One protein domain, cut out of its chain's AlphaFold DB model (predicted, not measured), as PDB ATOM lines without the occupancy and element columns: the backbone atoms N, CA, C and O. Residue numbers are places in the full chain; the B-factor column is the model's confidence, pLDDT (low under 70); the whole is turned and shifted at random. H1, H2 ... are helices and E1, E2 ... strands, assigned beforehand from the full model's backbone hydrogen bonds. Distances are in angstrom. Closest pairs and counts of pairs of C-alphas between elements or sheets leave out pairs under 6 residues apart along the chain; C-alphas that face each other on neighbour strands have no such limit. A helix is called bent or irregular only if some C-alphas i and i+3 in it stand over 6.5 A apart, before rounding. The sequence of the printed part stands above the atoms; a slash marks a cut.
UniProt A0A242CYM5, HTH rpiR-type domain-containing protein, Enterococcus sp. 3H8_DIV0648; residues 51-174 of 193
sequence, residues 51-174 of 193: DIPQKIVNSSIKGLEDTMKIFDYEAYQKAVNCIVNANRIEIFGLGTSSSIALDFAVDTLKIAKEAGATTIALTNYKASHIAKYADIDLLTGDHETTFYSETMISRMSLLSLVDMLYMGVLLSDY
ATOM      1  N   ASP A  51     -71.858  52.769  66.759       84.81
ATOM      2  CA  ASP A  51     -73.177  53.388  66.590       84.81
ATOM      3  C   ASP A  51     -73.305  54.134  65.246       84.81
ATOM      4  O   ASP A  51     -74.412  54.393  64.760       84.81
ATOM      5  N   ILE A  52     -72.176  54.489  64.619       84.81
ATOM      6  CA  ILE A  52     -72.135  55.341  63.423       84.81
ATOM      7  C   ILE A  52     -72.879  54.726  62.225       84.81
ATOM      8  O   ILE A  52     -73.683  55.450  61.630       84.81
ATOM      9  N   PRO A  53     -72.705  53.436  61.860       86.88
ATOM     10  CA  PRO A  53     -73.417  52.855  60.719       86.88
ATOM     11  C   PRO A  53     -74.939  53.004  60.830       86.88
ATOM     12  O   PRO A  53     -75.588  53.446  59.880       86.88
ATOM     13  N   GLN A  54     -75.505  52.716  62.008       87.00
ATOM     14  CA  GLN A  54     -76.947  52.814  62.233       87.00
ATOM     15  C   GLN A  54     -77.435  54.264  62.156       87.00
ATOM     16  O   GLN A  54     -78.495  54.531  61.587       87.00
ATOM     17  N   LYS A  55     -76.664  55.219  62.688       84.12
ATOM     18  CA  LYS A  55     -77.009  56.645  62.620       84.12
ATOM     19  C   LYS A  55     -77.028  57.177  61.193       84.12
ATOM     20  O   LYS A  55     -77.964  57.896  60.840       84.12
ATOM     21  N   ILE A  56     -76.048  56.800  60.369       82.62
ATOM     22  CA  ILE A  56     -76.024  57.179  58.950       82.62
ATOM     23  C   ILE A  56     -77.264  56.630  58.241       82.62
ATOM     24  O   ILE A  56     -77.995  57.403  57.631       82.62
ATOM     25  N   VAL A  57     -77.554  55.331  58.386       85.81
ATOM     26  CA  VAL A  57     -78.725  54.701  57.751       85.81
ATOM     27  C   VAL A  57     -80.029  55.376  58.182       85.81
ATOM     28  O   VAL A  57     -80.842  55.722  57.328       85.81
ATOM     29  N   ASN A  58     -80.216  55.627  59.479       84.44
ATOM     30  CA  ASN A  58     -81.424  56.278  59.991       84.44
ATOM     31  C   ASN A  58     -81.591  57.702  59.449       84.44
ATOM     32  O   ASN A  58     -82.700  58.110  59.110       84.44
ATOM     33  N   SER A  59     -80.492  58.450  59.348       81.00
ATOM     34  CA  SER A  59     -80.514  59.810  58.803       81.00
ATOM     35  C   SER A  59     -80.876  59.800  57.316       81.00
ATOM     36  O   SER A  59     -81.671  60.622  56.866       81.00
ATOM     37  N   SER A  60     -80.366  58.824  56.564       83.69
ATOM     38  CA  SER A  60     -80.721  58.637  55.159       83.69
ATOM     39  C   SER A  60     -82.183  58.247  54.961       83.69
ATOM     40  O   SER A  60     -82.841  58.820  54.098       83.69
ATOM     41  N   ILE A  61     -82.710  57.314  55.767       87.25
ATOM     42  CA  ILE A  61     -84.137  56.943  55.742       87.25
ATOM     43  C   ILE A  61     -84.992  58.185  55.972       87.25
ATOM     44  O   ILE A  61     -85.877  58.471  55.172       87.25
ATOM     45  N   LYS A  62     -84.668  58.973  57.002       84.31
ATOM     46  CA  LYS A  62     -85.388  60.208  57.304       84.31
ATOM     47  C   LYS A  62     -85.356  61.202  56.136       84.31
ATOM     48  O   LYS A  62     -86.394  61.750  55.790       84.31
ATOM     49  N   GLY A  63     -84.206  61.400  55.488       82.12
ATOM     50  CA  GLY A  63     -84.102  62.288  54.321       82.12
ATOM     51  C   GLY A  63     -84.927  61.825  53.110       82.12
ATOM     52  O   GLY A  63     -85.457  62.648  52.356       82.12
ATOM     53  N   LEU A  64     -85.086  60.511  52.931       88.25
ATOM     54  CA  LEU A  64     -85.987  59.946  51.923       88.25
ATOM     55  C   LEU A  64     -87.459  60.127  52.318       88.25
ATOM     56  O   LEU A  64     -88.266  60.534  51.487       88.25
ATOM     57  N   GLU A  65     -87.811  59.897  53.585       88.81
ATOM     58  CA  GLU A  65     -89.165  60.141  54.100       88.81
ATOM     59  C   GLU A  65     -89.567  61.617  53.969       88.81
ATOM     60  O   GLU A  65     -90.679  61.919  53.539       88.81
ATOM     61  N   ASP A  66     -88.663  62.542  54.286       86.00
ATOM     62  CA  ASP A  66     -88.886  63.981  54.140       86.00
ATOM     63  C   ASP A  66     -89.037  64.384  52.666       86.00
ATOM     64  O   ASP A  66     -89.883  65.216  52.339       86.00
ATOM     65  N   THR A  67     -88.309  63.729  51.756       88.81
ATOM     66  CA  THR A  67     -88.522  63.877  50.307       88.81
ATOM     67  C   THR A  67     -89.922  63.431  49.896       88.81
ATOM     68  O   THR A  67     -90.612  64.164  49.191       88.81
ATOM     69  N   MET A  68     -90.393  62.283  50.390       91.50
ATOM     70  CA  MET A  68     -91.731  61.783  50.069       91.50
ATOM     71  C   MET A  68     -92.859  62.681  50.592       91.50
ATOM     72  O   MET A  68     -93.905  62.767  49.955       91.50
ATOM     73  N   LYS A  69     -92.660  63.392  51.713       89.69
ATOM     74  CA  LYS A  69     -93.660  64.333  52.257       89.69
ATOM     75  C   LYS A  69     -93.948  65.516  51.334       89.69
ATOM     76  O   LYS A  69     -95.050  66.055  51.386       89.69
ATOM     77  N   ILE A  70     -92.968  65.930  50.531       87.62
ATOM     78  CA  ILE A  70     -93.088  67.068  49.608       87.62
ATOM     79  C   ILE A  70     -93.143  66.640  48.137       87.62
ATOM     80  O   ILE A  70     -93.070  67.491  47.252       87.62
ATOM     81  N   PHE A  71     -93.220  65.334  47.867       91.25
ATOM     82  CA  PHE A  71     -93.096  64.793  46.521       91.25
ATOM     83  C   PHE A  71     -94.293  65.180  45.648       91.25
ATOM     84  O   PHE A  71     -95.445  64.875  45.965       91.25
ATOM     85  N   ASP A  72     -94.011  65.821  44.516       93.38
ATOM     86  CA  ASP A  72     -95.018  66.179  43.524       93.38
ATOM     87  C   ASP A  72     -95.168  65.052  42.490       93.38
ATOM     88  O   ASP A  72     -94.385  64.912  41.546       93.38
ATOM     89  N   TYR A  73     -96.207  64.234  42.678       95.94
ATOM     90  CA  TYR A  73     -96.536  63.132  41.771       95.94
ATOM     91  C   TYR A  73     -96.936  63.606  40.367       95.94
ATOM     92  O   TYR A  73     -96.702  62.889  39.394       95.94
ATOM     93  N   GLU A  74     -97.529  64.797  40.239       96.75
ATOM     94  CA  GLU A  74     -97.925  65.339  38.941       96.75
ATOM     95  C   GLU A  74     -96.691  65.795  38.155       96.75
ATOM     96  O   GLU A  74     -96.541  65.448  36.980       96.75
ATOM     97  N   ALA A  75     -95.770  66.510  38.810       95.81
ATOM     98  CA  ALA A  75     -94.478  66.873  38.234       95.81
ATOM     99  C   ALA A  75     -93.671  65.628  37.839       95.81
ATOM    100  O   ALA A  75     -93.133  65.570  36.732       95.81
ATOM    101  N   TYR A  76     -93.650  64.595  38.686       97.56
ATOM    102  CA  TYR A  76     -92.997  63.320  38.383       97.56
ATOM    103  C   TYR A  76     -93.576  62.648  37.130       97.56
ATOM    104  O   TYR A  76     -92.828  62.284  36.221       97.56
ATOM    105  N   GLN A  77     -94.905  62.540  37.023       97.81
ATOM    106  CA  GLN A  77     -95.557  61.956  35.847       97.81
ATOM    107  C   GLN A  77     -95.243  62.757  34.574       97.81
ATOM    108  O   GLN A  77     -94.965  62.169  33.525       97.81
ATOM    109  N   LYS A  78     -95.251  64.097  34.658       97.88
ATOM    110  CA  LYS A  78     -94.857  64.981  33.550       97.88
ATOM    111  C   LYS A  78     -93.403  64.749  33.146       97.88
ATOM    112  O   LYS A  78     -93.142  64.587  31.959       97.88
ATOM    113  N   ALA A  79     -92.485  64.669  34.110       97.81
ATOM    114  CA  ALA A  79     -91.068  64.419  33.856       97.81
ATOM    115  C   ALA A  79     -90.857  63.090  33.121       97.81
ATOM    116  O   ALA A  79     -90.210  63.070  32.075       97.81
ATOM    117  N   VAL A  80     -91.463  62.000  33.611       98.12
ATOM    118  CA  VAL A  80     -91.401  60.681  32.958       98.12
ATOM    119  C   VAL A  80     -91.934  60.762  31.529       98.12
ATOM    120  O   VAL A  80     -91.256  60.334  30.599       98.12
ATOM    121  N   ASN A  81     -93.106  61.367  31.322       97.44
ATOM    122  CA  ASN A  81     -93.689  61.502  29.987       97.44
ATOM    123  C   ASN A  81     -92.791  62.316  29.044       97.44
ATOM    124  O   ASN A  81     -92.625  61.940  27.883       97.44
ATOM    125  N   CYS A  82     -92.191  63.408  29.519       96.81
ATOM    126  CA  CYS A  82     -91.251  64.199  28.730       96.81
ATOM    127  C   CYS A  82     -90.009  63.387  28.353       96.81
ATOM    128  O   CYS A  82     -89.607  63.421  27.196       96.81
ATOM    129  N   ILE A  83     -89.447  62.616  29.287       96.81
ATOM    130  CA  ILE A  83     -88.280  61.760  29.040       96.81
ATOM    131  C   ILE A  83     -88.603  60.673  28.006       96.81
ATOM    132  O   ILE A  83     -87.844  60.480  27.061       96.81
ATOM    133  N   VAL A  84     -89.743  59.992  28.146       96.50
ATOM    134  CA  VAL A  84     -90.164  58.903  27.244       96.50
ATOM    135  C   VAL A  84     -90.370  59.390  25.808       96.50
ATOM    136  O   VAL A  84     -90.050  58.673  24.862       96.50
ATOM    137  N   ASN A  85     -90.881  60.611  25.641       95.38
ATOM    138  CA  ASN A  85     -91.166  61.199  24.331       95.38
ATOM    139  C   ASN A  85     -90.024  62.080  23.790       95.38
ATOM    140  O   ASN A  85     -90.149  62.644  22.701       95.38
ATOM    141  N   ALA A  86     -88.920  62.230  24.527       95.88
ATOM    142  CA  ALA A  86     -87.803  63.061  24.104       95.88
ATOM    143  C   ALA A  86     -86.997  62.382  22.989       95.88
ATOM    144  O   ALA A  86     -86.526  61.255  23.124       95.88
ATOM    145  N   ASN A  87     -86.751  63.116  21.902       93.50
ATOM    146  CA  ASN A  87     -85.847  62.665  20.837       93.50
ATOM    147  C   ASN A  87     -84.366  62.770  21.238       93.50
ATOM    148  O   ASN A  87     -83.518  62.069  20.687       93.50
ATOM    149  N   ARG A  88     -84.043  63.676  22.166       93.38
ATOM    150  CA  ARG A  88     -82.695  63.920  22.681       93.38
ATOM    151  C   ARG A  88     -82.795  64.369  24.133       93.38
ATOM    152  O   ARG A  88     -83.618  65.222  24.448       93.38
ATOM    153  N   ILE A  89     -81.947  63.803  24.985       94.44
ATOM    154  CA  ILE A  89     -81.875  64.117  26.414       94.44
ATOM    155  C   ILE A  89     -80.442  64.538  26.717       94.44
ATOM    156  O   ILE A  89     -79.509  63.797  26.418       94.44
ATOM    157  N   GLU A  90     -80.283  65.709  27.324       93.50
ATOM    158  CA  GLU A  90     -78.997  66.230  27.784       93.50
ATOM    159  C   GLU A  90     -79.023  66.344  29.306       93.50
ATOM    160  O   GLU A  90     -79.968  66.893  29.873       93.50
ATOM    161  N   ILE A  91     -77.998  65.807  29.966       90.75
ATOM    162  CA  ILE A  91     -77.910  65.765  31.427       90.75
ATOM    163  C   ILE A  91     -76.723  66.616  31.866       90.75
ATOM    164  O   ILE A  91     -75.592  66.383  31.443       90.75
ATOM    165  N   PHE A  92     -76.982  67.565  32.760       87.38
ATOM    166  CA  PHE A  92     -75.966  68.428  33.351       87.38
ATOM    167  C   PHE A  92     -75.862  68.136  34.847       87.38
ATOM    168  O   PHE A  92     -76.840  68.256  35.581       87.38
ATOM    169  N   GLY A  93     -74.675  67.735  35.298       80.56
ATOM    170  CA  GLY A  93     -74.371  67.528  36.713       80.56
ATOM    171  C   GLY A  93     -73.529  68.677  37.252       80.56
ATOM    172  O   GLY A  93     -72.509  69.021  36.657       80.56
ATOM    173  N   LEU A  94     -73.935  69.255  38.383       74.44
ATOM    174  CA  LEU A  94     -73.245  70.386  39.002       74.44
ATOM    175  C   LEU A  94     -72.737  70.005  40.390       74.44
ATOM    176  O   LEU A  94     -73.456  69.408  41.189       74.44
ATOM    177  N   GLY A  95     -71.471  70.326  40.662       65.88
ATOM    178  CA  GLY A  95     -70.851  70.107  41.967       65.88
ATOM    179  C   GLY A  95     -71.339  71.095  43.031       65.88
ATOM    180  O   GLY A  95     -71.988  72.094  42.734       65.88
ATOM    181  N   THR A  96     -70.966  70.855  44.289       57.12
ATOM    182  CA  THR A  96     -71.387  71.635  45.474       57.12
ATOM    183  C   THR A  96     -70.703  73.005  45.615       57.12
ATOM    184  O   THR A  96     -70.702  73.608  46.688       57.12
ATOM    185  N   SER A  97     -70.065  73.514  44.561       49.78
ATOM    186  CA  SER A  97     -69.088  74.598  44.667       49.78
ATOM    187  C   SER A  97     -69.637  75.936  44.167       49.78
ATOM    188  O   SER A  97     -69.646  76.201  42.968       49.78
ATOM    189  N   SER A  98     -69.939  76.838  45.108       57.41
ATOM    190  CA  SER A  98     -70.093  78.296  44.921       57.41
ATOM    191  C   SER A  98     -71.313  78.793  44.130       57.41
ATOM    192  O   SER A  98     -71.973  78.053  43.408       57.41
ATOM    193  N   SER A  99     -71.585  80.098  44.240       64.94
ATOM    194  CA  SER A  99     -72.604  80.810  43.452       64.94
ATOM    195  C   SER A  99     -72.447  80.617  41.937       64.94
ATOM    196  O   SER A  99     -73.443  80.622  41.230       64.94
ATOM    197  N   ILE A 100     -71.226  80.353  41.455       72.00
ATOM    198  CA  ILE A 100     -70.936  80.141  40.029       72.00
ATOM    199  C   ILE A 100     -71.640  78.887  39.496       72.00
ATOM    200  O   ILE A 100     -72.163  78.907  38.386       72.00
ATOM    201  N   ALA A 101     -71.681  77.801  40.277       74.00
ATOM    202  CA  ALA A 101     -72.377  76.584  39.864       74.00
ATOM    203  C   ALA A 101     -73.885  76.831  39.731       74.00
ATOM    204  O   ALA A 101     -74.500  76.319  38.801       74.00
ATOM    205  N   LEU A 102     -74.464  77.649  40.616       75.81
ATOM    206  CA  LEU A 102     -75.877  78.014  40.555       75.81
ATOM    207  C   LEU A 102     -76.182  78.910  39.347       75.81
ATOM    208  O   LEU A 102     -77.156  78.650  38.644       75.81
ATOM    209  N   ASP A 103     -75.345  79.915  39.081       82.12
ATOM    210  CA  ASP A 103     -75.501  80.799  37.920       82.12
ATOM    211  C   ASP A 103     -75.408  80.002  36.611       82.12
ATOM    212  O   ASP A 103     -76.285  80.108  35.757       82.12
ATOM    213  N   PHE A 104     -74.422  79.105  36.500       83.44
ATOM    214  CA  PHE A 104     -74.299  78.203  35.356       83.44
ATOM    215  C   PHE A 104     -75.535  77.311  35.184       83.44
ATOM    216  O   PHE A 104     -75.997  77.102  34.062       83.44
ATOM    217  N   ALA A 105     -76.088  76.791  36.282       84.69
ATOM    218  CA  ALA A 105     -77.300  75.981  36.256       84.69
ATOM    219  C   ALA A 105     -78.483  76.757  35.668       84.69
ATOM    220  O   ALA A 105     -79.176  76.275  34.773       84.69
ATOM    221  N   VAL A 106     -78.679  77.981  36.157       87.00
ATOM    222  CA  VAL A 106     -79.740  78.881  35.709       87.00
ATOM    223  C   VAL A 106     -79.557  79.244  34.237       87.00
ATOM    224  O   VAL A 106     -80.520  79.176  33.474       87.00
ATOM    225  N   ASP A 107     -78.343  79.596  33.821       88.69
ATOM    226  CA  ASP A 107     -78.051  79.956  32.434       88.69
ATOM    227  C   ASP A 107     -78.240  78.765  31.490       88.69
ATOM    228  O   ASP A 107     -78.826  78.915  30.419       88.69
ATOM    229  N   THR A 108     -77.846  77.564  31.915       88.81
ATOM    230  CA  THR A 108     -78.072  76.328  31.151       88.81
ATOM    231  C   THR A 108     -79.563  76.072  30.940       88.81
ATOM    232  O   THR A 108     -79.983  75.802  29.815       88.81
ATOM    233  N   LEU A 109     -80.382  76.200  31.991       89.81
ATOM    234  CA  LEU A 109     -81.834  76.032  31.875       89.81
ATOM    235  C   LEU A 109     -82.458  77.091  30.964       89.81
ATOM    236  O   LEU A 109     -83.286  76.755  30.120       89.81
ATOM    237  N   LYS A 110     -82.038  78.355  31.084       89.50
ATOM    238  CA  LYS A 110     -82.520  79.433  30.209       89.50
ATOM    239  C   LYS A 110     -82.205  79.155  28.745       89.50
ATOM    240  O   LYS A 110     -83.114  79.208  27.927       89.50
ATOM    241  N   ILE A 111     -80.959  78.803  28.427       91.19
ATOM    242  CA  ILE A 111     -80.539  78.498  27.052       91.19
ATOM    243  C   ILE A 111     -81.317  77.294  26.507       91.19
ATOM    244  O   ILE A 111     -81.791  77.328  25.372       91.19
ATOM    245  N   ALA A 112     -81.490  76.238  27.307       91.81
ATOM    246  CA  ALA A 112     -82.270  75.068  26.908       91.81
ATOM    247  C   ALA A 112     -83.732  75.438  26.604       91.81
ATOM    248  O   ALA A 112     -84.273  75.035  25.573       91.81
ATOM    249  N   LYS A 113     -84.340  76.267  27.454       89.69
ATOM    250  CA  LYS A 113     -85.708  76.758  27.279       89.69
ATOM    251  C   LYS A 113     -85.855  77.668  26.057       89.69
ATOM    252  O   LYS A 113     -86.802  77.506  25.293       89.69
ATOM    253  N   GLU A 114     -84.911  78.579  25.827       91.44
ATOM    254  CA  GLU A 114     -84.855  79.429  24.626       91.44
ATOM    255  C   GLU A 114     -84.697  78.604  23.341       91.44
ATOM    256  O   GLU A 114     -85.257  78.955  22.303       91.44
ATOM    257  N   ALA A 115     -84.000  77.468  23.419       91.25
ATOM    258  CA  ALA A 115     -83.893  76.499  22.332       91.25
ATOM    259  C   ALA A 115     -85.150  75.618  22.154       91.25
ATOM    260  O   ALA A 115     -85.178  74.768  21.263       91.25
ATOM    261  N   GLY A 116     -86.189  75.804  22.977       91.19
ATOM    262  CA  GLY A 116     -87.449  75.060  22.912       91.19
ATOM    263  C   GLY A 116     -87.410  73.677  23.568       91.19
ATOM    264  O   GLY A 116     -88.313  72.874  23.335       91.19
ATOM    265  N   ALA A 117     -86.380  73.373  24.363       93.88
ATOM    266  CA  ALA A 117     -86.321  72.134  25.127       93.88
ATOM    267  C   ALA A 117     -87.136  72.251  26.422       93.88
ATOM    268  O   ALA A 117     -87.074  73.268  27.112       93.88
ATOM    269  N   THR A 118     -87.849  71.181  26.784       95.56
ATOM    270  CA  THR A 118     -88.417  71.046  28.131       95.56
ATOM    271  C   THR A 118     -87.289  70.853  29.134       95.56
ATOM    272  O   THR A 118     -86.433  69.984  28.961       95.56
ATOM    273  N   THR A 119     -87.310  71.633  30.203       94.62
ATOM    274  CA  THR A 119     -86.288  71.614  31.247       94.62
ATOM    275  C   THR A 119     -86.802  70.958  32.526       94.62
ATOM    276  O   THR A 119     -87.881  71.287  33.017       94.62
ATOM    277  N   ILE A 120     -86.021  70.020  33.069       94.25
ATOM    278  CA  ILE A 120     -86.330  69.300  34.311       94.25
ATOM    279  C   ILE A 120     -85.198  69.562  35.306       94.25
ATOM    280  O   ILE A 120     -84.041  69.263  35.002       94.25
ATOM    281  N   ALA A 121     -85.514  70.097  36.484       92.00
ATOM    282  CA  ALA A 121     -84.548  70.294  37.560       92.00
ATOM    283  C   ALA A 121     -84.729  69.245  38.662       92.00
ATOM    284  O   ALA A 121     -85.814  69.085  39.219       92.00
ATOM    285  N   LEU A 122     -83.636  68.556  39.007       90.06
ATOM    286  CA  LEU A 122     -83.544  67.704  40.194       90.06
ATOM    287  C   LEU A 122     -82.728  68.453  41.239       90.06
ATOM    288  O   LEU A 122     -81.527  68.660  41.058       90.06
ATOM    289  N   THR A 123     -83.369  68.908  42.309       85.00
ATOM    290  CA  THR A 123     -82.705  69.789  43.271       85.00
ATOM    291  C   THR A 123     -83.268  69.634  44.674       85.00
ATOM    292  O   THR A 123     -84.406  69.227  44.867       85.00
ATOM    293  N   ASN A 124     -82.485  70.003  45.681       80.44
ATOM    294  CA  ASN A 124     -83.024  70.200  47.021       80.44
ATOM    295  C   ASN A 124     -83.751  71.553  47.129       80.44
ATOM    296  O   ASN A 124     -83.569  72.456  46.303       80.44
ATOM    297  N   TYR A 125     -84.550  71.707  48.185       66.44
ATOM    298  CA  TYR A 125     -85.355  72.907  48.439       66.44
ATOM    299  C   TYR A 125     -84.526  74.210  48.537       66.44
ATOM    300  O   TYR A 125     -84.992  75.283  48.144       66.44
ATOM    301  N   LYS A 126     -83.263  74.143  48.997       58.19
ATOM    302  CA  LYS A 126     -82.352  75.306  49.110       58.19
ATOM    303  C   LYS A 126     -81.972  75.891  47.748       58.19
ATOM    304  O   LYS A 126     -81.873  77.111  47.608       58.19
ATOM    305  N   ALA A 127     -81.803  75.046  46.736       60.84
ATOM    306  CA  ALA A 127     -81.516  75.487  45.378       60.84
ATOM    307  C   ALA A 127     -82.780  75.830  44.568       60.84
ATOM    308  O   ALA A 127     -82.650  76.135  43.394       60.84
ATOM    309  N   SER A 128     -83.973  75.933  45.180       61.88
ATOM    310  CA  SER A 128     -85.242  76.350  44.532       61.88
ATOM    311  C   SER A 128     -85.198  77.676  43.754       61.88
ATOM    312  O   SER A 128     -86.098  77.987  42.978       61.88
ATOM    313  N   HIS A 129     -84.135  78.467  43.896       66.38
ATOM    314  CA  HIS A 129     -83.868  79.572  42.978       66.38
ATOM    315  C   HIS A 129     -83.685  79.091  41.532       66.38
ATOM    316  O   HIS A 129     -84.144  79.782  40.629       66.38
ATOM    317  N   ILE A 130     -83.084  77.914  41.320       74.38
ATOM    318  CA  ILE A 130     -82.997  77.250  40.017       74.38
ATOM    319  C   ILE A 130     -84.367  76.757  39.537       74.38
ATOM    320  O   ILE A 130     -84.669  76.870  38.352       74.38
ATOM    321  N   ALA A 131     -85.206  76.289  40.467       70.69
ATOM    322  CA  ALA A 131     -86.513  75.703  40.179       70.69
ATOM    323  C   ALA A 131     -87.424  76.686  39.423       70.69
ATOM    324  O   ALA A 131     -88.075  76.352  38.444       70.69
ATOM    325  N   LYS A 132     -87.320  77.983  39.748       73.81
ATOM    326  CA  LYS A 132     -88.028  79.065  39.036       73.81
ATOM    327  C   LYS A 132     -87.752  79.137  37.528       73.81
ATOM    328  O   LYS A 132     -88.490  79.824  36.823       73.81
ATOM    329  N   TYR A 133     -86.670  78.529  37.051       82.19
ATOM    330  CA  TYR A 133     -86.254  78.574  35.653       82.19
ATOM    331  C   TYR A 133     -86.489  77.257  34.911       82.19
ATOM    332  O   TYR A 133     -86.388  77.261  33.684       82.19
ATOM    333  N   ALA A 134     -86.816  76.171  35.615       89.38
ATOM    334  CA  ALA A 134     -87.178  74.907  34.992       89.38
ATOM    335  C   ALA A 134     -88.678  74.861  34.660       89.38
ATOM    336  O   ALA A 134     -89.484  75.618  35.202       89.38
ATOM    337  N   ASP A 135     -89.059  73.985  33.733       92.81
ATOM    338  CA  ASP A 135     -90.468  73.718  33.427       92.81
ATOM    339  C   ASP A 135     -91.066  72.689  34.391       92.81
ATOM    340  O   ASP A 135     -92.268  72.710  34.657       92.81
ATOM    341  N   ILE A 136     -90.229  71.776  34.892       94.00
ATOM    342  CA  ILE A 136     -90.607  70.722  35.829       94.00
ATOM    343  C   ILE A 136     -89.557  70.634  36.936       94.00
ATOM    344  O   ILE A 136     -88.374  70.430  36.664       94.00
ATOM    345  N   ASP A 137     -90.012  70.708  38.183       90.56
ATOM    346  CA  ASP A 137     -89.167  70.625  39.369       90.56
ATOM    347  C   ASP A 137     -89.450  69.349  40.150       90.56
ATOM    348  O   ASP A 137     -90.585  69.098  40.550       90.56
ATOM    349  N   LEU A 138     -88.406  68.568  40.419       91.56
ATOM    350  CA  LEU A 138     -88.464  67.465  41.372       91.56
ATOM    351  C   LEU A 138     -87.568  67.801  42.559       91.56
ATOM    352  O   LEU A 138     -86.342  67.906  42.439       91.56
ATOM    353  N   LEU A 139     -88.218  68.004  43.703       88.19
ATOM    354  CA  LEU A 139     -87.587  68.513  44.911       88.19
ATOM    355  C   LEU A 139     -87.302  67.392  45.909       88.19
ATOM    356  O   LEU A 139     -88.153  66.539  46.154       88.19
ATOM    357  N   THR A 140     -86.129  67.437  46.539       85.81
ATOM    358  CA  THR A 140     -85.842  66.640  47.739       85.81
ATOM    359  C   THR A 140     -86.084  67.445  49.014       85.81
ATOM    360  O   THR A 140     -85.806  68.651  49.084       85.81
ATOM    361  N   GLY A 141     -86.637  66.767  50.023       70.94
ATOM    362  CA  GLY A 141     -86.979  67.334  51.323       70.94
ATOM    363  C   GLY A 141     -85.761  67.316  52.228       70.94
ATOM    364  O   GLY A 141     -85.477  66.308  52.861       70.94
ATOM    365  N   ASP A 142     -85.024  68.420  52.254       64.31
ATOM    366  CA  ASP A 142     -83.914  68.625  53.183       64.31
ATOM    367  C   ASP A 142     -84.130  69.978  53.882       64.31
ATOM    368  O   ASP A 142     -83.946  71.048  53.286       64.31
ATOM    369  N   HIS A 143     -84.648  69.924  55.115       50.44
ATOM    370  CA  HIS A 143     -84.820  71.085  55.990       50.44
ATOM    371  C   HIS A 143     -83.496  71.367  56.714       50.44
ATOM    372  O   HIS A 143     -82.898  70.451  57.254       50.44
ATOM    373  N   GLU A 144     -83.069  72.638  56.716       47.34
ATOM    374  CA  GLU A 144     -81.854  73.206  57.334       47.34
ATOM    375  C   GLU A 144     -81.105  72.294  58.331       47.34
ATOM    376  O   GLU A 144     -81.639  71.995  59.392       47.34
ATOM    377  N   THR A 145     -79.815  71.992  58.081       42.94
ATOM    378  CA  THR A 145     -78.743  72.620  58.885       42.94
ATOM    379  C   THR A 145     -77.299  72.531  58.329       42.94
ATOM    380  O   THR A 145     -76.763  71.497  57.971       42.94
ATOM    381  N   THR A 146     -76.639  73.694  58.333       41.97
ATOM    382  CA  THR A 146     -75.196  74.023  58.249       41.97
ATOM    383  C   THR A 146     -74.161  72.943  57.822       41.97
ATOM    384  O   THR A 146     -73.550  72.259  58.640       41.97
ATOM    385  N   PHE A 147     -73.805  73.010  56.530       41.56
ATOM    386  CA  PHE A 147     -72.459  72.965  55.911       41.56
ATOM    387  C   PHE A 147     -71.641  71.669  55.759       41.56
ATOM    388  O   PHE A 147     -70.784  71.673  54.877       41.56
ATOM    389  N   TYR A 148     -71.836  70.578  56.510       44.25
ATOM    390  CA  TYR A 148     -70.917  69.419  56.363       44.25
ATOM    391  C   TYR A 148     -71.578  68.042  56.204       44.25
ATOM    392  O   TYR A 148     -71.021  67.185  55.518       44.25
ATOM    393  N   SER A 149     -72.783  67.828  56.736       45.28
ATOM    394  CA  SER A 149     -73.583  66.607  56.521       45.28
ATOM    395  C   SER A 149     -74.437  66.636  55.248       45.28
ATOM    396  O   SER A 149     -74.880  65.588  54.777       45.28
ATOM    397  N   GLU A 150     -74.593  67.823  54.652       52.66
ATOM    398  CA  GLU A 150     -75.459  68.108  53.500       52.66
ATOM    399  C   GLU A 150     -75.125  67.257  52.260       52.66
ATOM    400  O   GLU A 150     -75.988  67.012  51.431       52.66
ATOM    401  N   THR A 151     -73.894  66.751  52.109       61.66
ATOM    402  CA  THR A 151     -73.512  66.028  50.880       61.66
ATOM    403  C   THR A 151     -74.033  64.591  50.838       61.66
ATOM    404  O   THR A 151     -74.350  64.113  49.758       61.66
ATOM    405  N   MET A 152     -74.124  63.862  51.956       71.12
ATOM    406  CA  MET A 152     -74.461  62.427  51.900       71.12
ATOM    407  C   MET A 152     -75.967  62.195  51.754       71.12
ATOM    408  O   MET A 152     -76.381  61.476  50.847       71.12
ATOM    409  N   ILE A 153     -76.777  62.847  52.595       75.88
ATOM    410  CA  ILE A 153     -78.237  62.677  52.588       75.88
ATOM    411  C   ILE A 153     -78.830  63.275  51.310       75.88
ATOM    412  O   ILE A 153     -79.518  62.561  50.587       75.88
ATOM    413  N   SER A 154     -78.478  64.518  50.944       76.44
ATOM    414  CA  SER A 154     -78.946  65.113  49.681       76.44
ATOM    415  C   SER A 154     -78.554  64.265  48.465       76.44
ATOM    416  O   SER A 154     -79.354  64.134  47.543       76.44
ATOM    417  N   ARG A 155     -77.358  63.648  48.446       79.31
ATOM    418  CA  ARG A 155     -76.976  62.724  47.361       79.31
ATOM    419  C   ARG A 155     -77.849  61.481  47.336       79.31
ATOM    420  O   ARG A 155     -78.251  61.084  46.252       79.31
ATOM    421  N   MET A 156     -78.138  60.874  48.486       85.94
ATOM    422  CA  MET A 156     -79.027  59.712  48.547       85.94
ATOM    423  C   MET A 156     -80.440  60.068  48.085       85.94
ATOM    424  O   MET A 156     -81.000  59.343  47.269       85.94
ATOM    425  N   SER A 157     -80.979  61.211  48.513       87.25
ATOM    426  CA  SER A 157     -82.297  61.667  48.070       87.25
ATOM    427  C   SER A 157     -82.324  61.989  46.574       87.25
ATOM    428  O   SER A 157     -83.232  61.548  45.876       87.25
ATOM    429  N   LEU A 158     -81.317  62.685  46.037       89.00
ATOM    430  CA  LEU A 158     -81.239  62.976  44.600       89.00
ATOM    431  C   LEU A 158     -81.047  61.705  43.761       89.00
ATOM    432  O   LEU A 158     -81.697  61.568  42.729       89.00
ATOM    433  N   LEU A 159     -80.212  60.759  44.208       91.19
ATOM    434  CA  LEU A 159     -80.078  59.446  43.564       91.19
ATOM    435  C   LEU A 159     -81.406  58.691  43.572       91.19
ATOM    436  O   LEU A 159     -81.789  58.140  42.547       91.19
ATOM    437  N   SER A 160     -82.154  58.746  44.677       93.00
ATOM    438  CA  SER A 160     -83.475  58.122  44.737       93.00
ATOM    439  C   SER A 160     -84.453  58.719  43.718       93.00
ATOM    440  O   SER A 160     -85.200  57.971  43.101       93.00
ATOM    441  N   LEU A 161     -84.415  60.036  43.461       93.69
ATOM    442  CA  LEU A 161     -85.234  60.657  42.412       93.69
ATOM    443  C   LEU A 161     -84.831  60.179  41.013       93.69
ATOM    444  O   LEU A 161     -85.694  59.955  40.164       93.69
ATOM    445  N   VAL A 162     -83.529  60.008  40.767       95.12
ATOM    446  CA  VAL A 162     -83.025  59.436  39.510       95.12
ATOM    447  C   VAL A 162     -83.518  57.997  39.342       95.12
ATOM    448  O   VAL A 162     -84.014  57.657  38.269       95.12
ATOM    449  N   ASP A 163     -83.459  57.179  40.395       95.94
ATOM    450  CA  ASP A 163     -83.965  55.802  40.376       95.94
ATOM    451  C   ASP A 163     -85.481  55.758  40.141       95.94
ATOM    452  O   ASP A 163     -85.965  54.936  39.363       95.94
ATOM    453  N   MET A 164     -86.240  56.672  40.753       96.38
ATOM    454  CA  MET A 164     -87.677  56.811  40.508       96.38
ATOM    455  C   MET A 164     -87.949  57.137  39.037       96.38
ATOM    456  O   MET A 164     -88.760  56.459  38.413       96.38
ATOM    457  N   LEU A 165     -87.248  58.113  38.448       97.19
ATOM    458  CA  LEU A 165     -87.383  58.435  37.021       97.19
ATOM    459  C   LEU A 165     -87.020  57.248  36.128       97.19
ATOM    460  O   LEU A 165     -87.754  56.946  35.188       97.19
ATOM    461  N   TYR A 166     -85.921  56.555  36.431       95.88
ATOM    462  CA  TYR A 166     -85.505  55.353  35.715       95.88
ATOM    463  C   TYR A 166     -86.601  54.281  35.738       95.88
ATOM    464  O   TYR A 166     -86.980  53.764  34.686       95.88
ATOM    465  N   MET A 167     -87.165  53.996  36.915       96.56
ATOM    466  CA  MET A 167     -88.252  53.027  37.057       96.56
ATOM    467  C   MET A 167     -89.540  53.493  36.370       96.56
ATOM    468  O   MET A 167     -90.230  52.681  35.759       96.56
ATOM    469  N   GLY A 168     -89.850  54.790  36.404       97.06
ATOM    470  CA  GLY A 168     -90.982  55.371  35.682       97.06
ATOM    471  C   GLY A 168     -90.861  55.209  34.166       97.06
ATOM    472  O   GLY A 168     -91.818  54.803  33.508       97.06
ATOM    473  N   VAL A 169     -89.672  55.457  33.608       95.94
ATOM    474  CA  VAL A 169     -89.381  55.229  32.184       95.94
ATOM    475  C   VAL A 169     -89.461  53.744  31.850       95.94
ATOM    476  O   VAL A 169     -90.110  53.384  30.872       95.94
ATOM    477  N   LEU A 170     -88.870  52.872  32.673       96.12
ATOM    478  CA  LEU A 170     -88.952  51.423  32.489       96.12
ATOM    479  C   LEU A 170     -90.413  50.955  32.438       96.12
ATOM    480  O   LEU A 170     -90.775  50.185  31.558       96.12
ATOM    481  N   LEU A 171     -91.262  51.458  33.339       96.56
ATOM    482  CA  LEU A 171     -92.679  51.099  33.401       96.56
ATOM    483  C   LEU A 171     -93.489  51.611  32.199       96.56
ATOM    484  O   LEU A 171     -94.501  51.004  31.855       96.56
ATOM    485  N   SER A 172     -93.057  52.696  31.545       94.81
ATOM    486  CA  SER A 172     -93.774  53.273  30.397       94.81
ATOM    487  C   SER A 172     -93.856  52.334  29.184       94.81
ATOM    488  O   SER A 172     -94.836  52.383  28.443       94.81
ATOM    489  N   ASP A 173     -92.857  51.464  29.003       94.62
ATOM    490  CA  ASP A 173     -92.847  50.386  28.009       94.62
ATOM    491  C   ASP A 173     -91.928  49.253  28.492       94.62
ATOM    492  O   ASP A 173     -90.773  49.100  28.075       94.62
ATOM    493  N   TYR A 174     -92.451  48.486  29.447       93.06
ATOM    494  CA  TYR A 174     -91.690  47.479  30.179       93.06
ATOM    495  C   TYR A 174     -91.022  46.452  29.257       93.06
ATOM    496  O   TYR A 174     -89.826  46.186  29.387       93.06
TER     497      TYR A 174
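What this domain is: This is residues 51 to 174 of the 193 residues of the protein "HTH rpiR-type domain-containing protein" of Enterococcus sp. 3H8_DIV0648 (UniProt A0A242CYM5). A short two-stranded parallel sheet, E1 and E2, lies in the core, with the long helix H5 packed over one face and the short helix H4 over the other, while H2 and residues 63 to 69 of H1 pack along the E2 side of the sheet. H3 packs on H4, farther out from the sheet, and the long link of residues 86 to 97 passes the E1 side of the sheet on its way from H2 to H3. The printed part has 124 residues, with five named helices and two named strands in the order H1, H2, H3, E1, H4, E2, H5, and its class is mostly helix. The whole is compact, with a radius of gyration of the C-alphas of 15.2 A, yet flat in outline, spanning 50 by 39 by 19 A.

How they stand to each other: E1, residues 120 to 124, and E2, residues 136 to 140, are parallel neighbours at 21 degrees; N 121 and O 136 are within hydrogen-bond range at 2.9 A, as are N 140 and O 123 at 3.0 A. Between them comes H4, residues 125 to 131, in a strand-helix-strand unit, two parallel neighbour strands with a helix between, whose crossover is right-handed. The closest C-alphas of E2 and H5, residues 150 to 172, are those of Thr 140 and Ser 157, 6.1 A apart. H5 touches H1, residues 51 to 69, at a steep tilt of 52 degrees, the same way; H1 does so with residues 59 to 67 alone, and the closest C-alphas, those of Ser 60 and Ile 153, are 5.4 A apart. H5 touches H2, residues 73 to 85, with its residues 165 to 172 alone, at a steep tilt of 60 degrees, the same way; the closest C-alphas are those of Val 80 and Val 169, 5.9 A apart. H3, residues 98 to 114, touches H4 with residues 102 to 106 alone, at a steep tilt of 39 degrees, the same way; the closest C-alphas, of Val 106 and Ile 130, are 5.6 A apart. Among the pairs that are apart are H3 and H5. Every O i to N i+4 pair is within hydrogen-bond range in H1 and H2, against 12 of 13 in H3, 18 of 19 in H5 and 0 of 3 in H4, where 3 of 4 O i to N i+3 pairs are within range.

Where its parts are: E1 is 13.2 A long and E2 13.5 A. H5 is 33.0 A long and ends at C-alpha 172, (-93.774, 53.273, 30.397); it is neither bent nor irregular, but only just: C-alphas 150 and 153 are 6.2 A apart. H1 begins at C-alpha 51, (-73.177, 53.388, 66.590), and is 27.3 A long; H3 is 25.1 A, H2 18.4 A and H4 8.8 A. H4 is irregular, with C-alphas 126 and 129 7.6 A apart.

The domain as a whole: The two C-alphas farthest apart, those of Asp 51 and Ala 115, are 51.1 A apart. The printed part has no cut. The link from H2 to H3 is long, with 12 residues. Mean pLDDT of the printed part is 83.5; residues 95 to 99, 125 to 129 and 142 to 151 are under 70.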